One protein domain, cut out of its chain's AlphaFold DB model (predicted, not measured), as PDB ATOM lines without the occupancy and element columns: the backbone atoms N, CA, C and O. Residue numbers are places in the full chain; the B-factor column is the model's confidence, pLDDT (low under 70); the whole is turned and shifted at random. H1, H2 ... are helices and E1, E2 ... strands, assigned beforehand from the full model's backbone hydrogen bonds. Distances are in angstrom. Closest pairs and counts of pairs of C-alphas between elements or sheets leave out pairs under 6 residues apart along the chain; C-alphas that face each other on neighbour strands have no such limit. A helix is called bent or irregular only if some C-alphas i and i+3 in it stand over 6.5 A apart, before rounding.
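What this domain is: This is residues 45 to 118 and 155 to 291 of the 329 residues of an uncharacterized protein of Marixanthomonas sp. HN-E44 (UniProt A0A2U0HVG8). The body is a closed barrel of ten antiparallel strands, and smaller parts lie at the two ends of the longest axis: a head of H1 and the three-stranded sheet E4 E5 E6 at one end, and H2, H3 and the short hairpin E14 and E15 outside the barrel at the other. Round the ring run E1 E2 E3 E8 E9 E10 E11 E12 E13 E16 and back to E1, with E7 paired onto E8 outside the ring. The printed part has 211 residues, with three named helices and sixteen named strands in the order E1 E2 E3 H1 E4 E5 E6 E7 E8 E9 E10 E11 E12 E13 H2 E14 E15 H3 E16. The class is mostly strand; the whole is compact, with a radius of gyration of the C-alphas of 19.3 A, and elongated, spanning 56 by 36 by 34 A.

Where its parts are: E1, residues 48 to 52, begins at C-alpha 48 at (163.072, 334.955, 213.897). E2 is residues 72 to 80, 26.1 A long, and E3 is residues 83 to 92, 28.8 A. H1 is residues 94 to 101; it is irregular, but only just, with C-alphas 95 and 98 7.0 A apart. E4, residues 106 to 109, and E5, residues 112 to 116, precede the cut; E6, residues 155 to 159, follows it and runs on into E7, residues 161 to 163, at 44 degrees. E8, residues 166 to 178, is the longest strand by residues, 30.5 A from C-alpha 166 at (173.322, 325.757, 222.545), and bends by 70 degrees at residue 169. E9 is residues 183 to 186; E10, residues 194 to 203, measures 26.9 A and bends by 55 degrees at residue 197. E11 is residues 206 to 213, 21.5 A, E12 residues 217 to 226, 29.0 A, and E13 residues 229 to 235, 19.8 A. H2, residues 240 to 249, E14, residues 253 to 255, E15, residues 263 to 265, and H3, residues 269 to 275, come before E16, residues 282 to 290, which measures 22.2 A, bends by 61 degrees at residue 285 and ends at C-alpha 290 at (162.087, 328.267, 211.735).

How they stand to each other: The barrel holds two meanders, rows in which each strand is the antiparallel neighbour of the one before: E1 E2 E3, and E7 to E13. N 50 and O 75 of E1 and E2 are 2.8 A apart, and N 84 and O 177 of E3 and E8 2.8 A. E16 closes the ring on E1, with N 51 and O 289 2.8 A apart. E8 is staggered: residues 166 to 168 pair with E7, N 161 and O 168 being 2.9 A apart, and residues 175 to 178 with E9. In the sheet E4 E5 E6, E5 is the inner strand, with N 113 and O 158 of E5 and E6 2.9 A apart. H1 is on this sheet at a height of 7.1 A; its closest C-alpha pair with E4 is Asn 101 and Lys 107, 4.6 A. H3 is outside the barrel at a height of 8.5 A and only just over E11, on which 3 of its C-alphas fall; it runs across the strands, at 81 degrees to E11 on the local plane. H2, also outside, is close to H3 but not clearly touching, the C-alphas of Tyr 247 and Phe 275 being 7.8 A apart, at a shallow tilt of 26 degrees, opposite ways. In the hairpin E14 and E15, N 254 and O 264 are 3.0 A apart; the closest C-alphas of E15 and E10 are those of Val 264 and Ala 199, 6.6 A. Every O i to N i+4 pair is within hydrogen-bond range in H3, but 2 of 4 in H1 and 5 of 6 in H2.

The domain as a whole: The two C-alphas farthest apart are those of Asp 102 and Lys 257, 59.9 A. Residues 119 to 154 are not printed, and C-alphas 118 and 155 are 8.8 A apart across this cut. The link from E1 to E2, residues 53 to 71, is long. The mean pLDDT of the printed part is 73.1; 68 residues are under 70, among them residues 56 to 68 and 236 to 267.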
ATOM      1  N   ASN A  45     156.403 338.196 209.907       73.69
ATOM      2  CA  ASN A  45     156.424 336.737 210.027       73.69
ATOM      3  C   ASN A  45     157.766 336.102 209.623       73.69
ATOM      4  O   ASN A  45     158.059 334.994 210.087       73.69
ATOM      5  N   PHE A  46     158.600 336.816 208.858       75.06
ATOM      6  CA  PHE A  46     159.975 336.402 208.573       75.06
ATOM      7  C   PHE A  46     160.905 336.624 209.759       75.06
ATOM      8  O   PHE A  46     161.941 335.976 209.831       75.06
ATOM      9  N   LYS A  47     160.553 337.491 210.717       83.50
ATOM     10  CA  LYS A  47     161.377 337.709 211.905       83.50
ATOM     11  C   LYS A  47     161.525 336.403 212.686       83.50
ATOM     12  O   LYS A  47     160.537 335.716 212.979       83.50
ATOM     13  N   GLY A  48     162.759 336.100 213.061       85.88
ATOM     14  CA  GLY A  48     163.072 334.955 213.897       85.88
ATOM     15  C   GLY A  48     164.393 334.296 213.551       85.88
ATOM     16  O   GLY A  48     165.166 334.766 212.721       85.88
ATOM     17  N   GLU A  49     164.611 333.189 214.236       87.25
ATOM     18  CA  GLU A  49     165.763 332.324 214.078       87.25
ATOM     19  C   GLU A  49     165.387 331.135 213.192       87.25
ATOM     20  O   GLU A  49     164.367 330.491 213.436       87.25
ATOM     21  N   TYR A  50     166.209 330.835 212.191       87.19
ATOM     22  CA  TYR A  50     166.000 329.730 211.264       87.19
ATOM     23  C   TYR A  50     167.254 328.873 211.163       87.19
ATOM     24  O   TYR A  50     168.356 329.405 211.042       87.19
ATOM     25  N   LYS A  51     167.082 327.555 211.200       87.62
ATOM     26  CA  LYS A  51     168.111 326.571 210.881       87.62
ATOM     27  C   LYS A  51     168.181 326.393 209.368       87.62
ATOM     28  O   LYS A  51     167.144 326.248 208.729       87.62
ATOM     29  N   VAL A  52     169.380 326.370 208.798       85.56
ATOM     30  CA  VAL A  52     169.571 325.978 207.396       85.56
ATOM     31  C   VAL A  52     169.467 324.451 207.305       85.56
ATOM     32  O   VAL A  52     170.200 323.749 207.997       85.56
ATOM     33  N   ILE A  53     168.538 323.935 206.495       86.06
ATOM     34  CA  ILE A  53     168.245 322.489 206.379       86.06
ATOM     35  C   ILE A  53     168.324 321.943 204.946       86.06
ATOM     36  O   ILE A  53     168.197 320.738 204.742       86.06
ATOM     37  N   GLY A  54     168.482 322.809 203.947       78.56
ATOM     38  CA  GLY A  54     168.542 322.424 202.537       78.56
ATOM     39  C   GLY A  54     169.857 322.805 201.867       78.56
ATOM     40  O   GLY A  54     170.798 323.203 202.556       78.56
ATOM     41  N   PRO A  55     169.927 322.704 200.527       72.31
ATOM     42  CA  PRO A  55     171.109 323.116 199.786       72.31
ATOM     43  C   PRO A  55     171.391 324.580 200.091       72.31
ATOM     44  O   PRO A  55     170.485 325.396 199.987       72.31
ATOM     45  N   MET A  56     172.627 324.882 200.465       68.06
ATOM     46  CA  MET A  56     173.140 326.239 200.541       68.06
ATOM     47  C   MET A  56     174.076 326.407 199.351       68.06
ATOM     48  O   MET A  56     174.977 325.581 199.167       68.06
ATOM     49  N   ASP A  57     173.817 327.386 198.482       57.03
ATOM     50  CA  ASP A  57     174.687 327.584 197.325       57.03
ATOM     51  C   ASP A  57     176.132 327.771 197.802       57.03
ATOM     52  O   ASP A  57     176.425 328.547 198.713       57.03
ATOM     53  N   LYS A  58     177.030 326.981 197.213       48.03
ATOM     54  CA  LYS A  58     178.375 326.673 197.729       48.03
ATOM     55  C   LYS A  58     179.349 327.864 197.661       48.03
ATOM     56  O   LYS A  58     180.561 327.673 197.778       48.03
ATOM     57  N   SER A  59     178.836 329.071 197.425       40.56
ATOM     58  CA  SER A  59     179.570 330.334 197.431       40.56
ATOM     59  C   SER A  59     179.863 330.833 198.845       40.56
ATOM     60  O   SER A  59     180.822 331.580 199.027       40.56
ATOM     61  N   ASP A  60     179.108 330.386 199.854       43.38
ATOM     62  CA  ASP A  60     179.422 330.700 201.243       43.38
ATOM     63  C   ASP A  60     180.658 329.903 201.695       43.38
ATOM     64  O   ASP A  60     180.628 328.701 201.962       43.38
ATOM     65  N   VAL A  61     181.780 330.619 201.808       42.41
ATOM     66  CA  VAL A  61     183.113 330.172 202.264       42.41
ATOM     67  C   VAL A  61     183.079 329.360 203.574       42.41
ATOM     68  O   VAL A  61     184.044 328.674 203.918       42.41
ATOM     69  N   LEU A  62     181.979 329.421 204.320       43.91
ATOM     70  CA  LEU A  62     181.823 328.812 205.635       43.91
ATOM     71  C   LEU A  62     181.535 327.308 205.584       43.91
ATOM     72  O   LEU A  62     181.984 326.590 206.474       43.91
ATOM     73  N   ASP A  63     180.896 326.816 204.523       41.56
ATOM     74  CA  ASP A  63     180.554 325.393 204.387       41.56
ATOM     75  C   ASP A  63     181.799 324.526 204.105       41.56
ATOM     76  O   ASP A  63     181.851 323.338 204.409       41.56
ATOM     77  N   LYS A  64     182.871 325.148 203.589       50.16
ATOM     78  CA  LYS A  64     184.196 324.515 203.462       50.16
ATOM     79  C   LYS A  64     184.997 324.523 204.767       50.16
ATOM     80  O   LYS A  64     185.958 323.767 204.877       50.16
ATOM     81  N   LYS A  65     184.669 325.408 205.716       57.22
ATOM     82  CA  LYS A  65     185.468 325.637 206.934       57.22
ATOM     83  C   LYS A  65     185.014 324.799 208.126       57.22
ATOM     84  O   LYS A  65     185.839 324.527 208.995       57.22
ATOM     85  N   TYR A  66     183.748 324.390 208.173       64.69
ATOM     86  CA  TYR A  66     183.177 323.704 209.332       64.69
ATOM     87  C   TYR A  66     182.499 322.390 208.924       64.69
ATOM     88  O   TYR A  66     181.689 322.390 208.000       64.69
ATOM     89  N   PRO A  67     182.790 321.264 209.599       66.75
ATOM     90  CA  PRO A  67     182.122 319.997 209.327       66.75
ATOM     91  C   PRO A  67     180.616 320.105 209.601       66.75
ATOM     92  O   PRO A  67     180.207 320.370 210.734       66.75
ATOM     93  N   GLN A  68     179.788 319.867 208.576       66.81
ATOM     94  CA  GLN A  68     178.318 319.960 208.657       66.81
ATOM     95  C   GLN A  68     177.692 319.009 209.692       66.81
ATOM     96  O   GLN A  68     176.575 319.222 210.147       66.81
ATOM     97  N   ASN A  69     178.402 317.950 210.087       72.62
ATOM     98  CA  ASN A  69     177.959 317.016 211.122       72.62
ATOM     99  C   ASN A  69     178.219 317.517 212.552       72.62
ATOM    100  O   ASN A  69     177.626 316.991 213.490       72.62
ATOM    101  N   LEU A  70     179.110 318.497 212.736       75.00
ATOM    102  CA  LEU A  70     179.466 319.030 214.054       75.00
ATOM    103  C   LEU A  70     178.734 320.334 214.377       75.00
ATOM    104  O   LEU A  70     178.470 320.617 215.549       75.00
ATOM    105  N   PHE A  71     178.401 321.114 213.350       81.06
ATOM    106  CA  PHE A  71     177.842 322.450 213.497       81.06
ATOM    107  C   PHE A  71     176.595 322.628 212.639       81.06
ATOM    108  O   PHE A  71     176.604 322.339 211.448       81.06
ATOM    109  N   ASP A  72     175.553 323.191 213.243       83.88
ATOM    110  CA  ASP A  72     174.374 323.664 212.531       83.88
ATOM    111  C   ASP A  72     174.552 325.146 212.168       83.88
ATOM    112  O   ASP A  72     174.993 325.954 212.996       83.88
ATOM    113  N   MET A  73     174.162 325.527 210.950       83.56
ATOM    114  CA  MET A  73     174.117 326.928 210.527       83.56
ATOM    115  C   MET A  73     172.738 327.535 210.789       83.56
ATOM    116  O   MET A  73     171.703 326.924 210.511       83.56
ATOM    117  N   PHE A  74     172.729 328.771 211.287       84.94
ATOM    118  CA  PHE A  74     171.506 329.504 211.582       84.94
ATOM    119  C   PHE A  74     171.523 330.917 211.011       84.94
ATOM    120  O   PHE A  74     172.555 331.596 210.993       84.94
ATOM    121  N   TRP A  75     170.341 331.378 210.610       86.19
ATOM    122  CA  TRP A  75     170.060 332.760 210.244       86.19
ATOM    123  C   TRP A  75     169.143 333.380 211.292       86.19
ATOM    124  O   TRP A  75     168.078 332.850 211.601       86.19
ATOM    125  N   ASN A  76     169.530 334.534 211.825       87.12
ATOM    126  CA  ASN A  76     168.651 335.362 212.639       87.12
ATOM    127  C   ASN A  76     168.231 336.590 211.832       87.12
ATOM    128  O   ASN A  76     169.056 337.462 211.547       87.12
ATOM    129  N   ILE A  77     166.950 336.627 211.474       84.56
ATOM    130  CA  ILE A  77     166.326 337.687 210.688       84.56
ATOM    131  C   ILE A  77     165.689 338.693 211.650       84.56
ATOM    132  O   ILE A  77     164.733 338.385 212.372       84.56
ATOM    133  N   GLU A  78     166.205 339.918 211.641       87.06
ATOM    134  CA  GLU A  78     165.699 341.056 212.403       87.06
ATOM    135  C   GLU A  78     165.109 342.092 211.448       87.06
ATOM    136  O   GLU A  78     165.759 342.505 210.497       87.06
ATOM    137  N   VAL A  79     163.889 342.555 211.722       79.88
ATOM    138  CA  VAL A  79     163.227 343.600 210.930       79.88
ATOM    139  C   VAL A  79     162.928 344.784 211.837       79.88
ATOM    140  O   VAL A  79     162.241 344.627 212.850       79.88
ATOM    141  N   ASN A  80     163.423 345.968 211.479       80.19
ATOM    142  CA  ASN A  80     163.183 347.206 212.214       80.19
ATOM    143  C   ASN A  80     163.003 348.381 211.244       80.19
ATOM    144  O   ASN A  80     163.897 348.673 210.458       80.19
ATOM    145  N   LYS A  81     161.844 349.056 211.300       77.12
ATOM    146  CA  LYS A  81     161.538 350.276 210.520       77.12
ATOM    147  C   LYS A  81     161.889 350.189 209.019       77.12
ATOM    148  O   LYS A  81     162.405 351.140 208.451       77.12
ATOM    149  N   GLY A  82     161.612 349.052 208.375       74.31
ATOM    150  CA  GLY A  82     161.899 348.857 206.945       74.31
ATOM    151  C   GLY A  82     163.331 348.411 206.626       74.31
ATOM    152  O   GLY A  82     163.642 348.191 205.463       74.31
ATOM    153  N   VAL A  83     164.179 348.203 207.634       80.81
ATOM    154  CA  VAL A  83     165.499 347.582 207.479       80.81
ATOM    155  C   VAL A  83     165.430 346.139 207.966       80.81
ATOM    156  O   VAL A  83     165.032 345.878 209.105       80.81
ATOM    157  N   CYS A  84     165.809 345.202 207.102       83.44
ATOM    158  CA  CYS A  84     165.981 343.794 207.427       83.44
ATOM    159  C   CYS A  84     167.475 343.488 207.569       83.44
ATOM    160  O   CYS A  84     168.254 343.716 206.649       83.44
ATOM    161  N   THR A  85     167.872 342.943 208.711       84.25
ATOM    162  CA  THR A  85     169.243 342.515 208.990       84.25
ATOM    163  C   THR A  85     169.252 341.007 209.165       84.25
ATOM    164  O   THR A  85     168.483 340.469 209.963       84.25
ATOM    165  N   ILE A  86     170.145 340.330 208.450       84.88
ATOM    166  CA  ILE A  86     170.356 338.889 208.558       84.88
ATOM    167  C   ILE A  86     171.729 338.670 209.183       84.88
ATOM    168  O   ILE A  86     172.760 339.082 208.645       84.88
ATOM    169  N   LYS A  87     171.738 338.037 210.356       85.31
ATOM    170  CA  LYS A  87     172.962 337.615 211.041       85.31
ATOM    171  C   LYS A  87     173.130 336.118 210.872       85.31
ATOM    172  O   LYS A  87     172.200 335.368 211.173       85.31
ATOM    173  N   HIS A  88     174.309 335.698 210.438       81.75
ATOM    174  CA  HIS A  88     174.677 334.289 210.433       81.75
ATOM    175  C   HIS A  88     175.376 333.950 211.741       81.75
ATOM    176  O   HIS A  88     176.037 334.800 212.342       81.75
ATOM    177  N   TYR A  89     175.213 332.712 212.182       82.25
ATOM    178  CA  TYR A  89     176.048 332.119 213.213       82.25
ATOM    179  C   TYR A  89     175.969 330.599 213.132       82.25
ATOM    180  O   TYR A  89     175.017 330.024 212.601       82.25
ATOM    181  N   PHE A  90     176.977 329.962 213.707       83.12
ATOM    182  CA  PHE A  90     177.040 328.516 213.853       83.12
ATOM    183  C   PHE A  90     176.673 328.145 215.275       83.12
ATOM    184  O   PHE A  90     176.995 328.886 216.207       83.12
ATOM    185  N   GLY A  91     175.999 327.012 215.450       85.50
ATOM    186  CA  GLY A  91     175.616 326.515 216.761       85.50
ATOM    187  C   GLY A  91     175.771 325.008 216.901       85.50
ATOM    188  O   GLY A  91     175.596 324.266 215.941       85.50
ATOM    189  N   PHE A  92     176.069 324.554 218.116       84.56
ATOM    190  CA  PHE A  92     176.079 323.136 218.473       84.56
ATOM    191  C   PHE A  92     175.522 322.918 219.881       84.56
ATOM    192  O   PHE A  92     175.599 323.785 220.761       84.56
ATOM    193  N   HIS A  93     174.931 321.745 220.102       85.94
ATOM    194  CA  HIS A  93     174.387 321.382 221.404       85.94
ATOM    195  C   HIS A  93     175.522 320.981 222.366       85.94
ATOM    196  O   HIS A  93     176.474 320.339 221.926       85.94
ATOM    197  N   PRO A  94     175.448 321.276 223.680       84.06
ATOM    198  CA  PRO A  94     176.497 320.910 224.634       84.06
ATOM    199  C   PRO A  94     176.829 319.411 224.656       84.06
ATOM    200  O   PRO A  94     177.970 319.050 224.927       84.06
ATOM    201  N   SER A  95     175.871 318.546 224.309       85.31
ATOM    202  CA  SER A  95     176.084 317.100 224.141       85.31
ATOM    203  C   SER A  95     177.093 316.751 223.042       85.31
ATOM    204  O   SER A  95     177.714 315.697 223.104       85.31
ATOM    205  N   ASN A  96     177.292 317.637 222.067       85.25
ATOM    206  CA  ASN A  96     178.220 317.432 220.955       85.25
ATOM    207  C   ASN A  96     179.649 317.862 221.315       85.25
ATOM    208  O   ASN A  96     180.562 317.630 220.533       85.25
ATOM    209  N   THR A  97     179.873 318.459 222.494       85.31
ATOM    210  CA  THR A  97     181.202 318.939 222.919       85.31
ATOM    211  C   THR A  97     182.247 317.826 222.902       85.31
ATOM    212  O   THR A  97     183.365 318.058 222.457       85.31
ATOM    213  N   ALA A  98     181.887 316.611 223.333       85.56
ATOM    214  CA  ALA A  98     182.796 315.467 223.288       85.56
ATOM    215  C   ALA A  98     183.195 315.120 221.843       85.56
ATOM    216  O   ALA A  98     184.375 315.066 221.533       85.56
ATOM    217  N   GLN A  99     182.215 315.015 220.939       85.12
ATOM    218  CA  GLN A  99     182.460 314.729 219.520       85.12
ATOM    219  C   GLN A  99     183.303 315.815 218.837       85.12
ATOM    220  O   GLN A  99     184.128 315.509 217.982       85.12
ATOM    221  N   ILE A 100     183.105 317.082 219.217       84.31
ATOM    222  CA  ILE A 100     183.922 318.195 218.726       84.31
ATOM    223  C   ILE A 100     185.362 318.060 219.227       84.31
ATOM    224  O   ILE A 100     186.278 318.237 218.435       84.31
ATOM    225  N   ASN A 101     185.565 317.718 220.503       85.19
ATOM    226  CA  ASN A 101     186.897 317.536 221.090       85.19
ATOM    227  C   ASN A 101     187.632 316.289 220.575       85.19
ATOM    228  O   ASN A 101     188.859 316.262 220.605       85.19
ATOM    229  N   ASP A 102     186.901 315.278 220.102       84.56
ATOM    230  CA  ASP A 102     187.469 314.096 219.445       84.56
ATOM    231  C   ASP A 102     187.869 314.377 217.981       84.56
ATOM    232  O   ASP A 102     188.573 313.580 217.351       84.56
ATOM    233  N   HIS A 103     187.435 315.508 217.411       81.56
ATOM    234  CA  HIS A 103     187.809 315.914 216.062       81.56
ATOM    235  C   HIS A 103     189.222 316.511 216.041       81.56
ATOM    236  O   HIS A 103     189.602 317.290 216.906       81.56
ATOM    237  N   ARG A 104     190.003 316.204 214.998       73.31
ATOM    238  CA  ARG A 104     191.414 316.634 214.902       73.31
ATOM    239  C   ARG A 104     191.576 318.155 214.886       73.31
ATOM    240  O   ARG A 104     192.459 318.685 215.544       73.31
ATOM    241  N   ASP A 105     190.711 318.837 214.141       76.19
ATOM    242  CA  ASP A 105     190.842 320.277 213.887       76.19
ATOM    243  C   ASP A 105     190.095 321.179 214.890       76.19
ATOM    244  O   ASP A 105     190.197 322.402 214.793       76.19
ATOM    245  N   PHE A 106     189.317 320.624 215.829       80.69
ATOM    246  CA  PHE A 106     188.477 321.417 216.733       80.69
ATOM    247  C   PHE A 106     188.665 321.026 218.193       80.69
ATOM    248  O   PHE A 106     188.879 319.868 218.528       80.69
ATOM    249  N   LYS A 107     188.547 322.012 219.081       85.44
ATOM    250  CA  LYS A 107     188.551 321.801 220.528       85.44
ATOM    251  C   LYS A 107     187.733 322.883 221.216       85.44
ATOM    252  O   LYS A 107     187.783 324.041 220.821       85.44
ATOM    253  N   VAL A 108     186.994 322.536 222.258       85.44
ATOM    254  CA  VAL A 108     186.214 323.467 223.074       85.44
ATOM    255  C   VAL A 108     186.742 323.447 224.501       85.44
ATOM    256  O   VAL A 108     186.659 322.428 225.186       85.44
ATOM    257  N   GLU A 109     187.236 324.591 224.968       87.19
ATOM    258  CA  GLU A 109     187.687 324.789 226.349       87.19
ATOM    259  C   GLU A 109     187.284 326.177 226.839       87.19
ATOM    260  O   GLU A 109     187.383 327.152 226.102       87.19
ATOM    261  N   ASN A 110     186.832 326.284 228.092       85.88
ATOM    262  CA  ASN A 110     186.534 327.567 228.745       85.88
ATOM    263  C   ASN A 110     185.635 328.514 227.921       85.88
ATOM    264  O   ASN A 110     185.844 329.723 227.906       85.88
ATOM    265  N   SER A 111     184.608 327.976 227.252       86.38
ATOM    266  CA  SER A 111     183.718 328.734 226.349       86.38
ATOM    267  C   SER A 111     184.429 329.366 225.143       86.38
ATOM    268  O   SER A 111     183.984 330.380 224.612       86.38
ATOM    269  N   ILE A 112     185.518 328.758 224.684       86.69
ATOM    270  CA  ILE A 112     186.216 329.113 223.452       86.69
ATOM    271  C   ILE A 112     186.240 327.872 222.563       86.69
ATOM    272  O   ILE A 112     186.599 326.785 223.018       86.69
ATOM    273  N   LEU A 113     185.838 328.035 221.303       85.38
ATOM    274  CA  LEU A 113     186.067 327.052 220.252       85.38
ATOM    275  C   LEU A 113     187.390 327.389 219.569       85.38
ATOM    276  O   LEU A 113     187.525 328.432 218.934       85.38
ATOM    277  N   PHE A 114     188.344 326.487 219.704       81.75
ATOM    278  CA  PHE A 114     189.616 326.497 219.013       81.75
ATOM    279  C   PHE A 114     189.444 325.731 217.706       81.75
ATOM    280  O   PHE A 114     189.024 324.573 217.710       81.75
ATOM    281  N   TYR A 115     189.762 326.385 216.597       80.75
ATOM    282  CA  TYR A 115     189.953 325.750 215.305       80.75
ATOM    283  C   TYR A 115     191.435 325.780 214.977       80.75
ATOM    284  O   TYR A 115     192.048 326.848 214.919       80.75
ATOM    285  N   ARG A 116     192.004 324.607 214.743       72.88
ATOM    286  CA  ARG A 116     193.398 324.455 214.369       72.88
ATOM    287  C   ARG A 116     193.457 323.734 213.041       72.88
ATOM    288  O   ARG A 116     193.004 322.601 212.928       72.88
ATOM    289  N   ASN A 117     194.042 324.376 212.036       71.38
ATOM    290  CA  ASN A 117     194.256 323.713 210.762       71.38
ATOM    291  C   ASN A 117     195.536 322.871 210.831       71.38
ATOM    292  O   ASN A 117     196.605 323.274 210.362       71.38
ATOM    293  N   ASP A 118     195.429 321.696 211.453       69.44
ATOM    294  CA  ASP A 118     196.574 320.815 211.670       69.44
ATOM    295  C   ASP A 118     197.175 320.305 210.364       69.44
ATOM    296  O   ASP A 118     198.381 320.091 210.284       69.44
ATOM    297  N   GLU A 155     195.509 329.126 213.462       72.94
ATOM    298  CA  GLU A 155     194.809 328.887 214.725       72.94
ATOM    299  C   GLU A 155     193.797 330.011 214.950       72.94
ATOM    300  O   GLU A 155     194.160 331.172 215.128       72.94
ATOM    301  N   GLN A 156     192.509 329.670 214.921       75.75
ATOM    302  CA  GLN A 156     191.419 330.625 215.089       75.75
ATOM    303  C   GLN A 156     190.636 330.301 216.351       75.75
ATOM    304  O   GLN A 156     190.169 329.180 216.544       75.75
ATOM    305  N   ASN A 157     190.455 331.317 217.189       81.00
ATOM    306  CA  ASN A 157     189.719 331.199 218.438       81.00
ATOM    307  C   ASN A 157     188.391 331.927 218.309       81.00
ATOM    308  O   ASN A 157     188.341 333.112 217.978       81.00
ATOM    309  N   PHE A 158     187.314 331.220 218.613       81.25
ATOM    310  CA  PHE A 158     185.966 331.747 218.539       81.25
ATOM    311  C   PHE A 158     185.346 331.769 219.935       81.25
ATOM    312  O   PHE A 158     185.067 330.705 220.497       81.25
ATOM    313  N   PRO A 159     185.098 332.960 220.508       83.38
ATOM    314  CA  PRO A 159     184.333 333.077 221.738       83.38
ATOM    315  C   PRO A 159     182.946 332.461 221.551       83.38
ATOM    316  O   PRO A 159     182.210 332.827 220.630       83.38
ATOM    317  N   LEU A 160     182.590 331.524 222.427       85.62
ATOM    318  CA  LEU A 160     181.286 330.882 222.414       85.62
ATOM    319  C   LEU A 160     180.321 331.656 223.297       85.62
ATOM    320  O   LEU A 160     180.595 331.953 224.458       85.62
ATOM    321  N   THR A 161     179.140 331.928 222.758       88.12
ATOM    322  CA  THR A 161     178.016 332.462 223.528       88.12
ATOM    323  C   THR A 161     176.988 331.362 223.731       88.12
ATOM    324  O   THR A 161     176.640 330.657 222.786       88.12
ATOM    325  N   LYS A 162     176.480 331.197 224.955       81.94
ATOM    326  CA  LYS A 162     175.382 330.264 225.218       81.94
ATOM    327  C   LYS A 162     174.048 330.961 224.958       81.94
ATOM    328  O   LYS A 162     173.704 331.918 225.647       81.94
ATOM    329  N   LYS A 163     173.273 330.466 223.995       80.31
ATOM    330  CA  LYS A 163     171.937 330.977 223.650       80.31
ATOM    331  C   LYS A 163     170.979 329.796 223.573       80.31
ATOM    332  O   LYS A 163     171.291 328.828 222.906       80.31
ATOM    333  N   GLN A 164     169.837 329.838 224.266       74.62
ATOM    334  CA  GLN A 164     168.780 328.809 224.156       74.62
ATOM    335  C   GLN A 164     169.297 327.353 224.235       74.62
ATOM    336  O   GLN A 164     168.955 326.502 223.417       74.62
ATOM    337  N   GLY A 165     170.179 327.076 225.201       80.69
ATOM    338  CA  GLY A 165     170.710 325.729 225.429       80.69
ATOM    339  C   GLY A 165     171.809 325.266 224.466       80.69
ATOM    340  O   GLY A 165     172.339 324.187 224.686       80.69
ATOM    341  N   ARG A 166     172.213 326.065 223.468       85.19
ATOM    342  CA  ARG A 166     173.322 325.757 222.545       85.19
ATOM    343  C   ARG A 166     174.481 326.741 222.687       85.19
ATOM    344  O   ARG A 166     174.278 327.877 223.124       85.19
ATOM    345  N   TYR A 167     175.683 326.308 222.323       85.12
ATOM    346  CA  TYR A 167     176.818 327.207 222.124       85.12
ATOM    347  C   TYR A 167     176.791 327.735 220.696       85.12
ATOM    348  O   TYR A 167     176.534 326.968 219.772       85.12
ATOM    349  N   THR A 168     177.046 329.030 220.519       85.12
ATOM    350  CA  THR A 168     177.080 329.689 219.211       85.12
ATOM    351  C   THR A 168     178.360 330.484 219.010       85.12
ATOM    352  O   THR A 168     178.840 331.098 219.964       85.12
ATOM    353  N   PHE A 169     178.854 330.547 217.774       81.25
ATOM    354  CA  PHE A 169     179.997 331.376 217.390       81.25
ATOM    355  C   PHE A 169     179.814 332.053 216.026       81.25
ATOM    356  O   PHE A 169     178.918 331.710 215.255       81.25
ATOM    357  N   ASN A 170     180.695 333.022 215.747       73.31
ATOM    358  CA  ASN A 170     180.735 333.810 214.513       73.31
ATOM    359  C   ASN A 170     179.425 334.565 214.225       73.31
ATOM    360  O   ASN A 170     178.862 334.490 213.139       73.31
ATOM    361  N   THR A 171     178.938 335.300 215.223       70.19
ATOM    362  CA  THR A 171     177.766 336.169 215.094       70.19
ATOM    363  C   THR A 171     178.164 337.474 214.407       70.19
ATOM    364  O   THR A 171     178.579 338.428 215.068       70.19
ATOM    365  N   LYS A 172     178.048 337.534 213.084       74.88
ATOM    366  CA  LYS A 172     178.232 338.777 212.324       74.88
ATOM    367  C   LYS A 172     177.015 339.035 211.448       74.88
ATOM    368  O   LYS A 172     176.315 338.107 211.038       74.88
ATOM    369  N   THR A 173     176.736 340.312 211.200       79.25
ATOM    370  CA  THR A 173     175.790 340.689 210.149       79.25
ATOM    371  C   THR A 173     176.362 340.191 208.833       79.25
ATOM    372  O   THR A 173     177.481 340.560 208.495       79.25
ATOM    373  N   ALA A 174     175.621 339.330 208.144       77.56
ATOM    374  CA  ALA A 174     175.989 338.849 206.820       77.56
ATOM    375  C   ALA A 174     175.364 339.750 205.756       77.56
ATOM    376  O   ALA A 174     176.056 340.232 204.867       77.56
ATOM    377  N   TYR A 175     174.079 340.071 205.930       80.12
ATOM    378  CA  TYR A 175     173.325 340.868 204.972       80.12
ATOM    379  C   TYR A 175     172.503 341.951 205.664       80.12
ATOM    380  O   TYR A 175     171.936 341.744 206.745       80.12
ATOM    381  N   LYS A 176     172.390 343.101 205.005       82.38
ATOM    382  CA  LYS A 176     171.453 344.168 205.357       82.38
ATOM    383  C   LYS A 176     170.658 344.553 204.116       82.38
ATOM    384  O   LYS A 176     171.236 344.816 203.073       82.38
ATOM    385  N   ILE A 177     169.342 344.601 204.249       79.31
ATOM    386  CA  ILE A 177     168.407 345.012 203.203       79.31
ATOM    387  C   ILE A 177     167.658 346.237 203.725       79.31
ATOM    388  O   ILE A 177     166.870 346.139 204.668       79.31
ATOM    389  N   ASP A 178     167.909 347.394 203.129       77.50
ATOM    390  CA  ASP A 178     167.214 348.644 203.408       77.50
ATOM    391  C   ASP A 178     166.100 348.853 202.375       77.50
ATOM    392  O   ASP A 178     166.336 349.250 201.234       77.50
ATOM    393  N   LEU A 179     164.860 348.570 202.775       70.94
ATOM    394  CA  LEU A 179     163.695 348.665 201.889       70.94
ATOM    395  C   LEU A 179     163.247 350.105 201.642       70.94
ATOM    396  O   LEU A 179     162.455 350.341 200.732       70.94
ATOM    397  N   LEU A 180     163.702 351.049 202.470       72.00
ATOM    398  CA  LEU A 180     163.417 352.469 202.289       72.00
ATOM    399  C   LEU A 180     164.275 353.038 201.168       72.00
ATOM    400  O   LEU A 180     163.765 353.740 200.297       72.00
ATOM    401  N   ASN A 181     165.558 352.684 201.183       73.69
ATOM    402  CA  ASN A 181     166.542 353.193 200.235       73.69
ATOM    403  C   ASN A 181     166.772 352.263 199.032       73.69
ATOM    404  O   ASN A 181     167.504 352.627 198.108       73.69
ATOM    405  N   ASN A 182     166.100 351.101 199.016       70.56
ATOM    406  CA  ASN A 182     166.277 350.036 198.027       70.56
ATOM    407  C   ASN A 182     167.746 349.595 197.933       70.56
ATOM    408  O   ASN A 182     168.285 349.437 196.841       70.56
ATOM    409  N   ASP A 183     168.390 349.417 199.087       74.31
ATOM    410  CA  ASP A 183     169.802 349.054 199.186       74.31
ATOM    411  C   ASP A 183     169.976 347.664 199.788       74.31
ATOM    412  O   ASP A 183     169.290 347.270 200.732       74.31
ATOM    413  N   PHE A 184     170.936 346.927 199.254       76.69
ATOM    414  CA  PHE A 184     171.445 345.690 199.814       76.69
ATOM    415  C   PHE A 184     172.921 345.857 200.109       76.69
ATOM    416  O   PHE A 184     173.687 346.340 199.279       76.69
ATOM    417  N   THR A 185     173.314 345.440 201.300       76.00
ATOM    418  CA  THR A 185     174.697 345.453 201.737       76.00
ATOM    419  C   THR A 185     175.106 344.041 202.108       76.00
ATOM    420  O   THR A 185     174.532 343.443 203.024       76.00
ATOM    421  N   ASP A 186     176.115 343.540 201.409       75.38
ATOM    422  CA  ASP A 186     176.759 342.267 201.678       75.38
ATOM    423  C   ASP A 186     178.052 342.490 202.470       75.38
ATOM    424  O   ASP A 186     178.958 343.206 202.035       75.38
ATOM    425  N   TYR A 187     178.131 341.882 203.650       72.06
ATOM    426  CA  TYR A 187     179.283 341.953 204.548       72.06
ATOM    427  C   TYR A 187     180.168 340.695 204.477       72.06
ATOM    428  O   TYR A 187     181.094 340.559 205.276       72.06
ATOM    429  N   THR A 188     179.884 339.754 203.569       63.44
ATOM    430  CA  THR A 188     180.546 338.439 203.525       63.44
ATOM    431  C   THR A 188     181.860 338.419 202.730       63.44
ATOM    432  O   THR A 188     182.725 337.600 203.040       63.44
ATOM    433  N   TRP A 189     182.060 339.326 201.762       51.66
ATOM    434  CA  TRP A 189     183.138 339.197 200.761       51.66
ATOM    435  C   TRP A 189     184.439 339.964 201.057       51.66
ATOM    436  O   TRP A 189     185.488 339.559 200.560       51.66
ATOM    437  N   THR A 190     184.425 341.036 201.860       52.69
ATOM    438  CA  THR A 190     185.604 341.909 202.063       52.69
ATOM    439  C   THR A 190     185.553 342.711 203.373       52.69
ATOM    440  O   THR A 190     184.481 342.918 203.936       52.69
ATOM    441  N   ASP A 191     186.698 343.255 203.823       55.06
ATOM    442  CA  ASP A 191     186.772 344.237 204.934       55.06
ATOM    443  C   ASP A 191     185.880 345.470 204.702       55.06
ATOM    444  O   ASP A 191     185.506 346.179 205.638       55.06
ATOM    445  N   LYS A 192     185.546 345.734 203.435       67.06
ATOM    446  CA  LYS A 192     184.586 346.751 203.018       67.06
ATOM    447  C   LYS A 192     183.303 346.072 202.540       67.06
ATOM    448  O   LYS A 192     183.395 345.192 201.692       67.06
ATOM    449  N   PRO A 193     182.125 346.466 203.032       66.25
ATOM    450  CA  PRO A 193     180.870 345.919 202.541       66.25
ATOM    451  C   PRO A 193     180.633 346.260 201.063       66.25
ATOM    452  O   PRO A 193     181.008 347.341 200.602       66.25
ATOM    453  N   VAL A 194     179.989 345.348 200.335       68.38
ATOM    454  CA  VAL A 194     179.533 345.579 198.959       68.38
ATOM    455  C   VAL A 194     178.099 346.089 199.012       68.38
ATOM    456  O   VAL A 194     177.211 345.403 199.513       68.38
ATOM    457  N   GLU A 195     177.876 347.299 198.508       66.50
ATOM    458  CA  GLU A 195     176.557 347.929 198.451       66.50
ATOM    459  C   GLU A 195     175.995 347.875 197.031       66.50
ATOM    460  O   GLU A 195     176.675 348.210 196.059       66.50
ATOM    461  N   VAL A 196     174.742 347.445 196.919       68.25
ATOM    462  CA  VAL A 196     174.055 347.200 195.654       68.25
ATOM    463  C   VAL A 196     172.640 347.766 195.728       68.25
ATOM    464  O   VAL A 196     171.934 347.550 196.711       68.25
ATOM    465  N   LYS A 197     172.199 348.454 194.670       67.31
ATOM    466  CA  LYS A 197     170.800 348.881 194.515       67.31
ATOM    467  C   LYS A 197     169.915 347.694 194.144       67.31
ATOM    468  O   LYS A 197     170.274 346.901 193.274       67.31
ATOM    469  N   VAL A 198     168.754 347.583 194.784       66.00
ATOM    470  CA  VAL A 198     167.863 346.420 194.673       66.00
ATOM    471  C   VAL A 198     166.423 346.829 194.431       66.00
ATOM    472  O   VAL A 198     165.815 347.521 195.243       66.00
ATOM    473  N   ALA A 199     165.805 346.307 193.371       67.44
ATOM    474  CA  ALA A 199     164.351 346.364 193.257       67.44
ATOM    475  C   ALA A 199     163.716 345.284 194.133       67.44
ATOM    476  O   ALA A 199     163.822 344.091 193.849       67.44
ATOM    477  N   PHE A 200     163.019 345.718 195.183       70.31
ATOM    478  CA  PHE A 200     162.236 344.835 196.041       70.31
ATOM    479  C   PHE A 200     160.755 344.838 195.647       70.31
ATOM    480  O   PHE A 200     160.121 345.903 195.591       70.31
ATOM    481  N   LYS A 201     160.164 343.654 195.458       73.38
ATOM    482  CA  LYS A 201     158.713 343.490 195.283       73.38
ATOM    483  C   LYS A 201     158.166 342.356 196.132       73.38
ATOM    484  O   LYS A 201     158.790 341.317 196.291       73.38
ATOM    485  N   LYS A 202     156.946 342.551 196.626       72.62
ATOM    486  CA  LYS A 202     156.127 341.491 197.212       72.62
ATOM    487  C   LYS A 202     155.006 341.149 196.235       72.62
ATOM    488  O   LYS A 202     154.352 342.073 195.748       72.62
ATOM    489  N   ALA A 203     154.767 339.867 195.982       72.94
ATOM    490  CA  ALA A 203     153.588 339.385 195.265       72.94
ATOM    491  C   ALA A 203     153.087 338.097 195.933       72.94
ATOM    492  O   ALA A 203     153.815 337.111 196.013       72.94
ATOM    493  N   GLY A 204     151.866 338.122 196.476       73.38
ATOM    494  CA  GLY A 204     151.366 337.034 197.325       73.38
ATOM    495  C   GLY A 204     152.299 336.755 198.515       73.38
ATOM    496  O   GLY A 204     152.672 337.681 199.245       73.38
ATOM    497  N   ASP A 205     152.697 335.488 198.661       74.62
ATOM    498  CA  ASP A 205     153.619 334.990 199.699       74.62
ATOM    499  C   ASP A 205     155.101 335.042 199.292       74.62
ATOM    500  O   ASP A 205     155.972 334.546 200.012       74.62
ATOM    501  N   TYR A 206     155.393 335.644 198.137       77.88
ATOM    502  CA  TYR A 206     156.730 335.730 197.571       77.88
ATOM    503  C   TYR A 206     157.318 337.129 197.743       77.88
ATOM    504  O   TYR A 206     156.647 338.153 197.551       77.88
ATOM    505  N   LEU A 207     158.601 337.160 198.078       78.19
ATOM    506  CA  LEU A 207     159.458 338.334 198.053       78.19
ATOM    507  C   LEU A 207     160.470 338.175 196.924       78.19
ATOM    508  O   LEU A 207     161.123 337.144 196.816       78.19
ATOM    509  N   PHE A 208     160.602 339.207 196.106       75.81
ATOM    510  CA  PHE A 208     161.503 339.260 194.966       75.81
ATOM    511  C   PHE A 208     162.544 340.345 195.216       75.81
ATOM    512  O   PHE A 208     162.187 341.480 195.551       75.81
ATOM    513  N   PHE A 209     163.812 339.995 195.030       74.69
ATOM    514  CA  PHE A 209     164.960 340.887 195.113       74.69
ATOM    515  C   PHE A 209     165.725 340.791 193.800       74.69
ATOM    516  O   PHE A 209     166.212 339.723 193.463       74.69
ATOM    517  N   ASN A 210     165.863 341.893 193.073       69.56
ATOM    518  CA  ASN A 210     166.779 341.948 191.935       69.56
ATOM    519  C   ASN A 210     168.080 342.593 192.395       69.56
ATOM    520  O   ASN A 210     168.095 343.796 192.640       69.56
ATOM    521  N   LEU A 211     169.139 341.800 192.550       66.94
ATOM    522  CA  LEU A 211     170.466 342.268 192.952       66.94
ATOM    523  C   LEU A 211     171.303 342.556 191.702       66.94
ATOM    524  O   LEU A 211     171.276 341.764 190.774       66.94
ATOM    525  N   LYS A 212     172.070 343.646 191.656       59.78
ATOM    526  CA  LYS A 212     173.056 343.881 190.587       59.78
ATOM    527  C   LYS A 212     174.408 343.298 190.997       59.78
ATOM    528  O   LYS A 212     175.106 343.884 191.825       59.78
ATOM    529  N   GLU A 213     174.801 342.166 190.428       57.91
ATOM    530  CA  GLU A 213     176.152 341.645 190.610       57.91
ATOM    531  C   GLU A 213     177.143 342.502 189.812       57.91
ATOM    532  O   GLU A 213     176.880 342.908 188.677       57.91
ATOM    533  N   SER A 214     178.266 342.840 190.452       54.44
ATOM    534  CA  SER A 214     179.353 343.701 189.963       54.44
ATOM    535  C   SER A 214     179.328 344.038 188.454       54.44
ATOM    536  O   SER A 214     179.784 343.288 187.598       54.44
ATOM    537  N   LYS A 215     178.813 345.233 188.133       50.16
ATOM    538  CA  LYS A 215     178.821 345.889 186.809       50.16
ATOM    539  C   LYS A 215     178.152 345.175 185.619       50.16
ATOM    540  O   LYS A 215     178.109 345.824 184.574       50.16
ATOM    541  N   LYS A 216     177.636 343.940 185.699       52.06
ATOM    542  CA  LYS A 216     177.131 343.258 184.485       52.06
ATOM    543  C   LYS A 216     175.762 342.594 184.601       52.06
ATOM    544  O   LYS A 216     174.932 342.891 183.747       52.06
ATOM    545  N   ASP A 217     175.480 341.818 185.645       56.16
ATOM    546  CA  ASP A 217     174.306 340.937 185.618       56.16
ATOM    547  C   ASP A 217     173.357 341.167 186.798       56.16
ATOM    548  O   ASP A 217     173.770 341.379 187.939       56.16
ATOM    549  N   TRP A 218     172.054 341.152 186.515       59.16
ATOM    550  CA  TRP A 218     171.018 341.190 187.544       59.16
ATOM    551  C   TRP A 218     170.672 339.771 187.992       59.16
ATOM    552  O   TRP A 218     170.307 338.926 187.176       59.16
ATOM    553  N   LEU A 219     170.737 339.541 189.299       65.75
ATOM    554  CA  LEU A 219     170.429 338.293 189.978       65.75
ATOM    555  C   LEU A 219     169.076 338.406 190.694       65.75
ATOM    556  O   LEU A 219     168.991 338.984 191.785       65.75
ATOM    557  N   PRO A 220     167.999 337.881 190.098       70.88
ATOM    558  CA  PRO A 220     166.722 337.722 190.779       70.88
ATOM    559  C   PRO A 220     166.793 336.624 191.844       70.88
ATOM    560  O   PRO A 220     167.011 335.447 191.551       70.88
ATOM    561  N   ILE A 221     166.544 337.020 193.088       77.06
ATOM    562  CA  ILE A 221     166.358 336.159 194.251       77.06
ATOM    563  C   ILE A 221     164.885 336.180 194.639       77.06
ATOM    564  O   ILE A 221     164.266 337.234 194.790       77.06
ATOM    565  N   ILE A 222     164.327 334.996 194.831       79.81
ATOM    566  CA  ILE A 222     162.936 334.765 195.189       79.81
ATOM    567  C   ILE A 222     162.919 334.098 196.552       79.81
ATOM    568  O   ILE A 222     163.579 333.089 196.774       79.81
ATOM    569  N   VAL A 223     162.142 334.650 197.471       82.56
ATOM    570  CA  VAL A 223     161.986 334.115 198.816       82.56
ATOM    571  C   VAL A 223     160.517 333.830 199.064       82.56
ATOM    572  O   VAL A 223     159.676 334.720 198.952       82.56
ATOM    573  N   LYS A 224     160.208 332.591 199.435       85.19
ATOM    574  CA  LYS A 224     158.860 332.144 199.791       85.19
ATOM    575  C   LYS A 224     158.849 331.667 201.234       85.19
ATOM    576  O   LYS A 224     159.682 330.846 201.606       85.19
ATOM    577  N   GLN A 225     157.883 332.121 202.027       81.12
ATOM    578  CA  GLN A 225     157.618 331.532 203.340       81.12
ATOM    579  C   GLN A 225     156.423 330.574 203.251       81.12
ATOM    580  O   GLN A 225     155.349 330.966 202.806       81.12
ATOM    581  N   ASN A 226     156.602 329.327 203.685       83.00
ATOM    582  CA  ASN A 226     155.553 328.314 203.767       83.00
ATOM    583  C   ASN A 226     155.506 327.717 205.181       83.00
ATOM    584  O   ASN A 226     156.318 326.864 205.547       83.00
ATOM    585  N   GLY A 227     154.576 328.210 206.004       84.19
ATOM    586  CA  GLY A 227     154.506 327.866 207.423       84.19
ATOM    587  C   GLY A 227     155.802 328.228 208.156       84.19
ATOM    588  O   GLY A 227     156.195 329.397 208.208       84.19
ATOM    589  N   ASN A 228     156.471 327.210 208.703       87.00
ATOM    590  CA  ASN A 228     157.757 327.356 209.388       87.00
ATOM    591  C   ASN A 228     158.960 327.334 208.437       87.00
ATOM    592  O   ASN A 228     160.077 327.506 208.901       87.00
ATOM    593  N   HIS A 229     158.764 327.146 207.134       88.44
ATOM    594  CA  HIS A 229     159.867 327.072 206.185       88.44
ATOM    595  C   HIS A 229     160.024 328.365 205.395       88.44
ATOM    596  O   HIS A 229     159.038 329.003 205.027       88.44
ATOM    597  N   ILE A 230     161.269 328.727 205.101       86.94
ATOM    598  CA  ILE A 230     161.615 329.722 204.091       86.94
ATOM    599  C   ILE A 230     162.413 329.016 203.003       86.94
ATOM    600  O   ILE A 230     163.414 328.362 203.283       86.94
ATOM    601  N   THR A 231     161.987 329.178 201.760       86.12
ATOM    602  CA  THR A 231     162.738 328.744 200.585       86.12
ATOM    603  C   THR A 231     163.306 329.974 199.901       86.12
ATOM    604  O   THR A 231     162.566 330.921 199.629       86.12
ATOM    605  N   VAL A 232     164.609 329.955 199.638       84.19
ATOM    606  CA  VAL A 232     165.306 330.954 198.832       84.19
ATOM    607  C   VAL A 232     165.693 330.291 197.519       84.19
ATOM    608  O   VAL A 232     166.371 329.263 197.503       84.19
ATOM    609  N   SER A 233     165.265 330.889 196.420       80.69
ATOM    610  CA  SER A 233     165.528 330.426 195.067       80.69
ATOM    611  C   SER A 233     166.134 331.556 194.246       80.69
ATOM    612  O   SER A 233     165.911 332.732 194.524       80.69
ATOM    613  N   ARG A 234     166.888 331.197 193.216       77.44
ATOM    614  CA  ARG A 234     167.373 332.106 192.177       77.44
ATOM    615  C   ARG A 234     167.000 331.561 190.808       77.44
ATOM    616  O   ARG A 234     166.595 330.403 190.709       77.44
ATOM    617  N   ILE A 235     167.197 332.358 189.766       71.38
ATOM    618  CA  ILE A 235     167.099 331.838 188.402       71.38
ATOM    619  C   ILE A 235     168.233 330.851 188.119       71.38
ATOM    620  O   ILE A 235     169.381 331.066 188.514       71.38
ATOM    621  N   ASP A 236     167.903 329.741 187.465       68.62
ATOM    622  CA  ASP A 236     168.882 328.744 187.056       68.62
ATOM    623  C   ASP A 236     169.690 329.209 185.830       68.62
ATOM    624  O   ASP A 236     169.342 328.989 184.674       68.62
ATOM    625  N   HIS A 237     170.842 329.827 186.080       59.31
ATOM    626  CA  HIS A 237     171.739 330.286 185.019       59.31
ATOM    627  C   HIS A 237     172.474 329.150 184.274       59.31
ATOM    628  O   HIS A 237     173.312 329.432 183.424       59.31
ATOM    629  N   SER A 238     172.206 327.867 184.540       58.50
ATOM    630  CA  SER A 238     172.853 326.771 183.798       58.50
ATOM    631  C   SER A 238     172.448 326.703 182.313       58.50
ATOM    632  O   SER A 238     173.220 326.195 181.503       58.50
ATOM    633  N   ASN A 239     171.312 327.301 181.927       54.78
ATOM    634  CA  ASN A 239     170.884 327.513 180.535       54.78
ATOM    635  C   ASN A 239     170.821 329.022 180.218       54.78
ATOM    636  O   ASN A 239     169.756 329.639 180.160       54.78
ATOM    637  N   LEU A 240     172.003 329.629 180.073       53.62
ATOM    638  CA  LEU A 240     172.245 331.075 180.181       53.62
ATOM    639  C   LEU A 240     171.535 331.990 179.162       53.62
ATOM    640  O   LEU A 240     171.193 333.108 179.542       53.62
ATOM    641  N   SER A 241     171.304 331.596 177.899       55.09
ATOM    642  CA  SER A 241     170.718 332.545 176.927       55.09
ATOM    643  C   SER A 241     169.212 332.690 177.076       55.09
ATOM    644  O   SER A 241     168.707 333.811 177.101       55.09
ATOM    645  N   ASP A 242     168.488 331.584 177.206       57.00
ATOM    646  CA  ASP A 242     167.036 331.596 177.015       57.00
ATOM    647  C   ASP A 242     166.310 332.052 178.280       57.00
ATOM    648  O   ASP A 242     165.354 332.817 178.200       57.00
ATOM    649  N   GLN A 243     166.818 331.686 179.460       61.34
ATOM    650  CA  GLN A 243     166.175 332.022 180.735       61.34
ATOM    651  C   GLN A 243     166.405 333.479 181.142       61.34
ATOM    652  O   GLN A 243     165.477 334.158 181.582       61.34
ATOM    653  N   TYR A 244     167.624 333.995 180.942       58.94
ATOM    654  CA  TYR A 244     167.921 335.406 181.181       58.94
ATOM    655  C   TYR A 244     167.215 336.301 180.162       58.94
ATOM    656  O   TYR A 244     166.677 337.341 180.537       58.94
ATOM    657  N   SER A 245     167.164 335.894 178.889       62.50
ATOM    658  CA  SER A 245     166.425 336.633 177.859       62.50
ATOM    659  C   SER A 245     164.925 336.609 178.128       62.50
ATOM    660  O   SER A 245     164.278 337.643 178.006       62.50
ATOM    661  N   TYR A 246     164.378 335.472 178.566       67.56
ATOM    662  CA  TYR A 246     162.981 335.363 178.972       67.56
ATOM    663  C   TYR A 246     162.670 336.264 180.170       67.56
ATOM    664  O   TYR A 246     161.776 337.104 180.073       67.56
ATOM    665  N   TYR A 247     163.456 336.187 181.250       65.81
ATOM    666  CA  TYR A 247     163.312 337.075 182.408       65.81
ATOM    667  C   TYR A 247     163.429 338.553 182.004       65.81
ATOM    668  O   TYR A 247     162.590 339.378 182.361       65.81
ATOM    669  N   SER A 248     164.416 338.888 181.175       65.38
ATOM    670  CA  SER A 248     164.598 340.239 180.638       65.38
ATOM    671  C   SER A 248     163.411 340.684 179.771       65.38
ATOM    672  O   SER A 248     163.017 341.841 179.838       65.38
ATOM    673  N   SER A 249     162.787 339.780 179.007       66.00
ATOM    674  CA  SER A 249     161.632 340.088 178.148       66.00
ATOM    675  C   SER A 249     160.351 340.395 178.926       66.00
ATOM    676  O   SER A 249     159.538 341.205 178.486       66.00
ATOM    677  N   ILE A 250     160.178 339.784 180.103       63.72
ATOM    678  CA  ILE A 250     159.012 340.000 180.969       63.72
ATOM    679  C   ILE A 250     159.256 341.106 182.006       63.72
ATOM    680  O   ILE A 250     158.392 341.378 182.845       63.72
ATOM    681  N   THR A 251     160.419 341.756 181.983       63.09
ATOM    682  CA  THR A 251     160.775 342.798 182.941       63.09
ATOM    683  C   THR A 251     160.972 344.150 182.255       63.09
ATOM    684  O   THR A 251     161.717 344.292 181.291       63.09
ATOM    685  N   GLU A 252     160.309 345.191 182.762       58.34
ATOM    686  CA  GLU A 252     160.604 346.553 182.320       58.34
ATOM    687  C   GLU A 252     161.933 347.008 182.929       58.34
ATOM    688  O   GLU A 252     162.114 347.013 184.153       58.34
ATOM    689  N   VAL A 253     162.856 347.410 182.059       57.00
ATOM    690  CA  VAL A 253     164.119 348.030 182.445       57.00
ATOM    691  C   VAL A 253     163.860 349.511 182.727       57.00
ATOM    692  O   VAL A 253     163.671 350.309 181.807       57.00
ATOM    693  N   MET A 254     163.851 349.898 184.003       54.16
ATOM    694  CA  MET A 254     163.727 351.302 184.392       54.16
ATOM    695  C   MET A 254     165.111 351.952 184.410       54.16
ATOM    696  O   MET A 254     166.009 351.508 185.126       54.16
ATOM    697  N   LYS A 255     165.288 353.021 183.627       51.59
ATOM    698  CA  LYS A 255     166.479 353.878 183.710       51.59
ATOM    699  C   LYS A 255     166.380 354.743 184.963       51.59
ATOM    700  O   LYS A 255     165.421 355.510 185.088       51.59
ATOM    701  N   GLU A 256     167.354 354.661 185.869       52.66
ATOM    702  CA  GLU A 256     167.487 355.691 186.898       52.66
ATOM    703  C   GLU A 256     167.862 357.022 186.232       52.66
ATOM    704  O   GLU A 256     168.742 357.083 185.374       52.66
ATOM    705  N   LYS A 257     167.155 358.098 186.599       45.12
ATOM    706  CA  LYS A 257     167.286 359.415 185.953       45.12
ATOM    707  C   LYS A 257     168.688 360.028 186.059       45.12
ATOM    708  O   LYS A 257     169.012 360.860 185.220       45.12
ATOM    709  N   ASP A 258     169.508 359.594 187.020       45.16
ATOM    710  CA  ASP A 258     170.756 360.281 187.378       45.16
ATOM    711  C   ASP A 258     172.045 359.466 187.168       45.16
ATOM    712  O   ASP A 258     173.136 359.989 187.401       45.16
ATOM    713  N   LYS A 259     171.977 358.211 186.692       52.53
ATOM    714  CA  LYS A 259     173.169 357.404 186.368       52.53
ATOM    715  C   LYS A 259     172.918 356.529 185.143       52.53
ATOM    716  O   LYS A 259     172.102 355.614 185.181       52.53
ATOM    717  N   SER A 260     173.643 356.796 184.056       46.84
ATOM    718  CA  SER A 260     173.437 356.168 182.739       46.84
ATOM    719  C   SER A 260     173.618 354.644 182.707       46.84
ATOM    720  O   SER A 260     173.160 354.010 181.756       46.84
ATOM    721  N   ASP A 261     174.235 354.064 183.742       52.81
ATOM    722  CA  ASP A 261     174.636 352.652 183.783       52.81
ATOM    723  C   ASP A 261     173.919 351.848 184.892       52.81
ATOM    724  O   ASP A 261     174.196 350.657 185.080       52.81
ATOM    725  N   ASP A 262     172.984 352.462 185.630       54.66
ATOM    726  CA  ASP A 262     172.200 351.824 186.697       54.66
ATOM    727  C   ASP A 262     170.763 351.547 186.220       54.66
ATOM    728  O   ASP A 262     169.814 352.296 186.443       54.66
ATOM    729  N   TYR A 263     170.617 350.442 185.491       54.50
ATOM    730  CA  TYR A 263     169.340 349.952 184.975       54.50
ATOM    731  C   TYR A 263     168.628 349.081 185.995       54.50
ATOM    732  O   TYR A 263     168.998 347.928 186.127       54.50
ATOM    733  N   VAL A 264     167.587 349.552 186.671       56.56
ATOM    734  CA  VAL A 264     166.864 348.710 187.633       56.56
ATOM    735  C   VAL A 264     165.816 347.861 186.907       56.56
ATOM    736  O   VAL A 264     164.861 348.383 186.328       56.56
ATOM    737  N   ILE A 265     165.966 346.536 186.968       61.91
ATOM    738  CA  ILE A 265     164.950 345.590 186.492       61.91
ATOM    739  C   ILE A 265     163.771 345.587 187.474       61.91
ATOM    740  O   ILE A 265     163.926 345.209 188.638       61.91
ATOM    741  N   ASN A 266     162.581 346.005 187.027       65.44
ATOM    742  CA  ASN A 266     161.434 346.241 187.913       65.44
ATOM    743  C   ASN A 266     160.109 345.616 187.400       65.44
ATOM    744  O   ASN A 266     159.110 346.331 187.267       65.44
ATOM    745  N   PRO A 267     160.044 344.290 187.166       65.94
ATOM    746  CA  PRO A 267     158.905 343.589 186.547       65.94
ATOM    747  C   PRO A 267     157.581 343.808 187.270       65.94
ATOM    748  O   PRO A 267     157.553 343.879 188.498       65.94
ATOM    749  N   SER A 268     156.465 343.875 186.544       71.12
ATOM    750  CA  SER A 268     155.132 343.960 187.160       71.12
ATOM    751  C   SER A 268     154.868 342.763 188.094       71.12
ATOM    752  O   SER A 268     155.453 341.694 187.931       71.12
ATOM    753  N   GLN A 269     153.979 342.918 189.083       74.19
ATOM    754  CA  GLN A 269     153.603 341.789 189.951       74.19
ATOM    755  C   GLN A 269     153.003 340.623 189.151       74.19
ATOM    756  O   GLN A 269     153.262 339.476 189.491       74.19
ATOM    757  N   ALA A 270     152.242 340.910 188.090       76.38
ATOM    758  CA  ALA A 270     151.671 339.885 187.220       76.38
ATOM    759  C   ALA A 270     152.768 339.075 186.511       76.38
ATOM    760  O   ALA A 270     152.735 337.852 186.556       76.38
ATOM    761  N   ASN A 271     153.784 339.751 185.964       74.00
ATOM    762  CA  ASN A 271     154.906 339.101 185.278       74.00
ATOM    763  C   ASN A 271     155.767 338.276 186.248       74.00
ATOM    764  O   ASN A 271     156.276 337.215 185.901       74.00
ATOM    765  N   LEU A 272     155.921 338.750 187.489       74.88
ATOM    766  CA  LEU A 272     156.602 337.995 188.543       74.88
ATOM    767  C   LEU A 272     155.840 336.728 188.939       74.88
ATOM    768  O   LEU A 272     156.466 335.713 189.218       74.88
ATOM    769  N   LEU A 273     154.506 336.778 188.986       78.75
ATOM    770  CA  LEU A 273     153.690 335.609 189.310       78.75
ATOM    771  C   LEU A 273     153.674 334.593 188.166       78.75
ATOM    772  O   LEU A 273     153.849 333.413 188.444       78.75
ATOM    773  N   SER A 274     153.561 335.032 186.907       76.69
ATOM    774  CA  SER A 274     153.655 334.125 185.751       76.69
ATOM    775  C   SER A 274     155.022 333.447 185.669       76.69
ATOM    776  O   SER A 274     155.122 332.293 185.278       76.69
ATOM    777  N   PHE A 275     156.092 334.125 186.098       74.38
ATOM    778  CA  PHE A 275     157.421 333.518 186.179       74.38
ATOM    779  C   PHE A 275     157.483 332.331 187.157       74.38
ATOM    780  O   PHE A 275     158.211 331.371 186.922       74.38
ATOM    781  N   LEU A 276     156.701 332.358 188.241       77.19
ATOM    782  CA  LEU A 276     156.645 331.256 189.209       77.19
ATOM    783  C   LEU A 276     155.903 330.019 188.683       77.19
ATOM    784  O   LEU A 276     155.999 328.960 189.304       77.19
ATOM    785  N   GLU A 277     155.168 330.143 187.577       79.56
ATOM    786  CA  GLU A 277     154.495 329.023 186.907       79.56
ATOM    787  C   GLU A 277     155.482 328.147 186.120       79.56
ATOM    788  O   GLU A 277     155.132 327.038 185.726       79.56
ATOM    789  N   GLU A 278     156.734 328.596 185.978       77.31
ATOM    790  CA  GLU A 278     157.809 327.904 185.272       77.31
ATOM    791  C   GLU A 278     158.882 327.395 186.257       77.31
ATOM    792  O   GLU A 278     159.979 327.954 186.363       77.31
ATOM    793  N   PRO A 279     158.611 326.315 187.018       70.38
ATOM    794  CA  PRO A 279     159.467 325.872 188.123       70.38
ATOM    795  C   PRO A 279     160.867 325.431 187.678       70.38
ATOM    796  O   PRO A 279     161.791 325.435 188.485       70.38
ATOM    797  N   HIS A 280     161.037 325.076 186.403       75.88
ATOM    798  CA  HIS A 280     162.321 324.692 185.822       75.88
ATOM    799  C   HIS A 280     163.297 325.872 185.661       75.88
ATOM    800  O   HIS A 280     164.487 325.647 185.458       75.88
ATOM    801  N   PHE A 281     162.820 327.115 185.783       74.81
ATOM    802  CA  PHE A 281     163.668 328.308 185.825       74.81
ATOM    803  C   PHE A 281     164.200 328.624 187.221       74.81
ATOM    804  O   PHE A 281     164.987 329.556 187.373       74.81
ATOM    805  N   LEU A 282     163.774 327.890 188.253       77.50
ATOM    806  CA  LEU A 282     164.124 328.174 189.638       77.50
ATOM    807  C   LEU A 282     165.099 327.137 190.183       77.50
ATOM    808  O   LEU A 282     164.768 325.964 190.341       77.50
ATOM    809  N   ASN A 283     166.272 327.602 190.594       80.12
ATOM    810  CA  ASN A 283     167.202 326.819 191.388       80.12
ATOM    811  C   ASN A 283     167.064 327.197 192.869       80.12
ATOM    812  O   ASN A 283     167.175 328.369 193.236       80.12
ATOM    813  N   THR A 284     166.819 326.216 193.738       82.81
ATOM    814  CA  THR A 284     166.731 326.448 195.187       82.81
ATOM    815  C   THR A 284     168.130 326.529 195.786       82.81
ATOM    816  O   THR A 284     168.898 325.576 195.701       82.81
ATOM    817  N   ILE A 285     168.436 327.660 196.423       77.44
ATOM    818  CA  ILE A 285     169.766 327.968 196.968       77.44
ATOM    819  C   ILE A 285     169.822 328.010 198.491       77.44
ATOM    820  O   ILE A 285     170.919 328.070 199.031       77.44
ATOM    821  N   ALA A 286     168.674 328.030 199.172       81.50
ATOM    822  CA  ALA A 286     168.580 327.808 200.612       81.50
ATOM    823  C   ALA A 286     167.194 327.274 200.982       81.50
ATOM    824  O   ALA A 286     166.174 327.717 200.447       81.50
ATOM    825  N   ILE A 287     167.150 326.365 201.956       85.62
ATOM    826  CA  ILE A 287     165.919 326.020 202.675       85.62
ATOM    827  C   ILE A 287     166.190 326.218 204.156       85.62
ATOM    828  O   ILE A 287     167.155 325.676 204.698       85.62
ATOM    829  N   LEU A 288     165.335 327.007 204.793       87.38
ATOM    830  CA  LEU A 288     165.436 327.372 206.190       87.38
ATOM    831  C   LEU A 288     164.203 326.863 206.933       87.38
ATOM    832  O   LEU A 288     163.082 327.049 206.467       87.38
ATOM    833  N   GLU A 289     164.399 326.280 208.104       90.56
ATOM    834  CA  GLU A 289     163.335 325.883 209.020       90.56
ATOM    835  C   GLU A 289     163.361 326.795 210.241       90.56
ATOM    836  O   GLU A 289     164.399 326.987 210.873       90.56
ATOM    837  N   LYS A 290     162.219 327.388 210.581       88.56
ATOM    838  CA  LYS A 290     162.087 328.267 211.735       88.56
ATOM    839  C   LYS A 290     162.364 327.451 212.983       88.56
ATOM    840  O   LYS A 290     161.592 326.557 213.327       88.56
ATOM    841  N   SER A 291     163.448 327.790 213.672       79.81
ATOM    842  CA  SER A 291     163.756 327.184 214.957       79.81
ATOM    843  C   SER A 291     162.567 327.436 215.877       79.81
ATOM    844  O   SER A 291     162.097 328.582 215.940       79.81
TER     845      SER A 291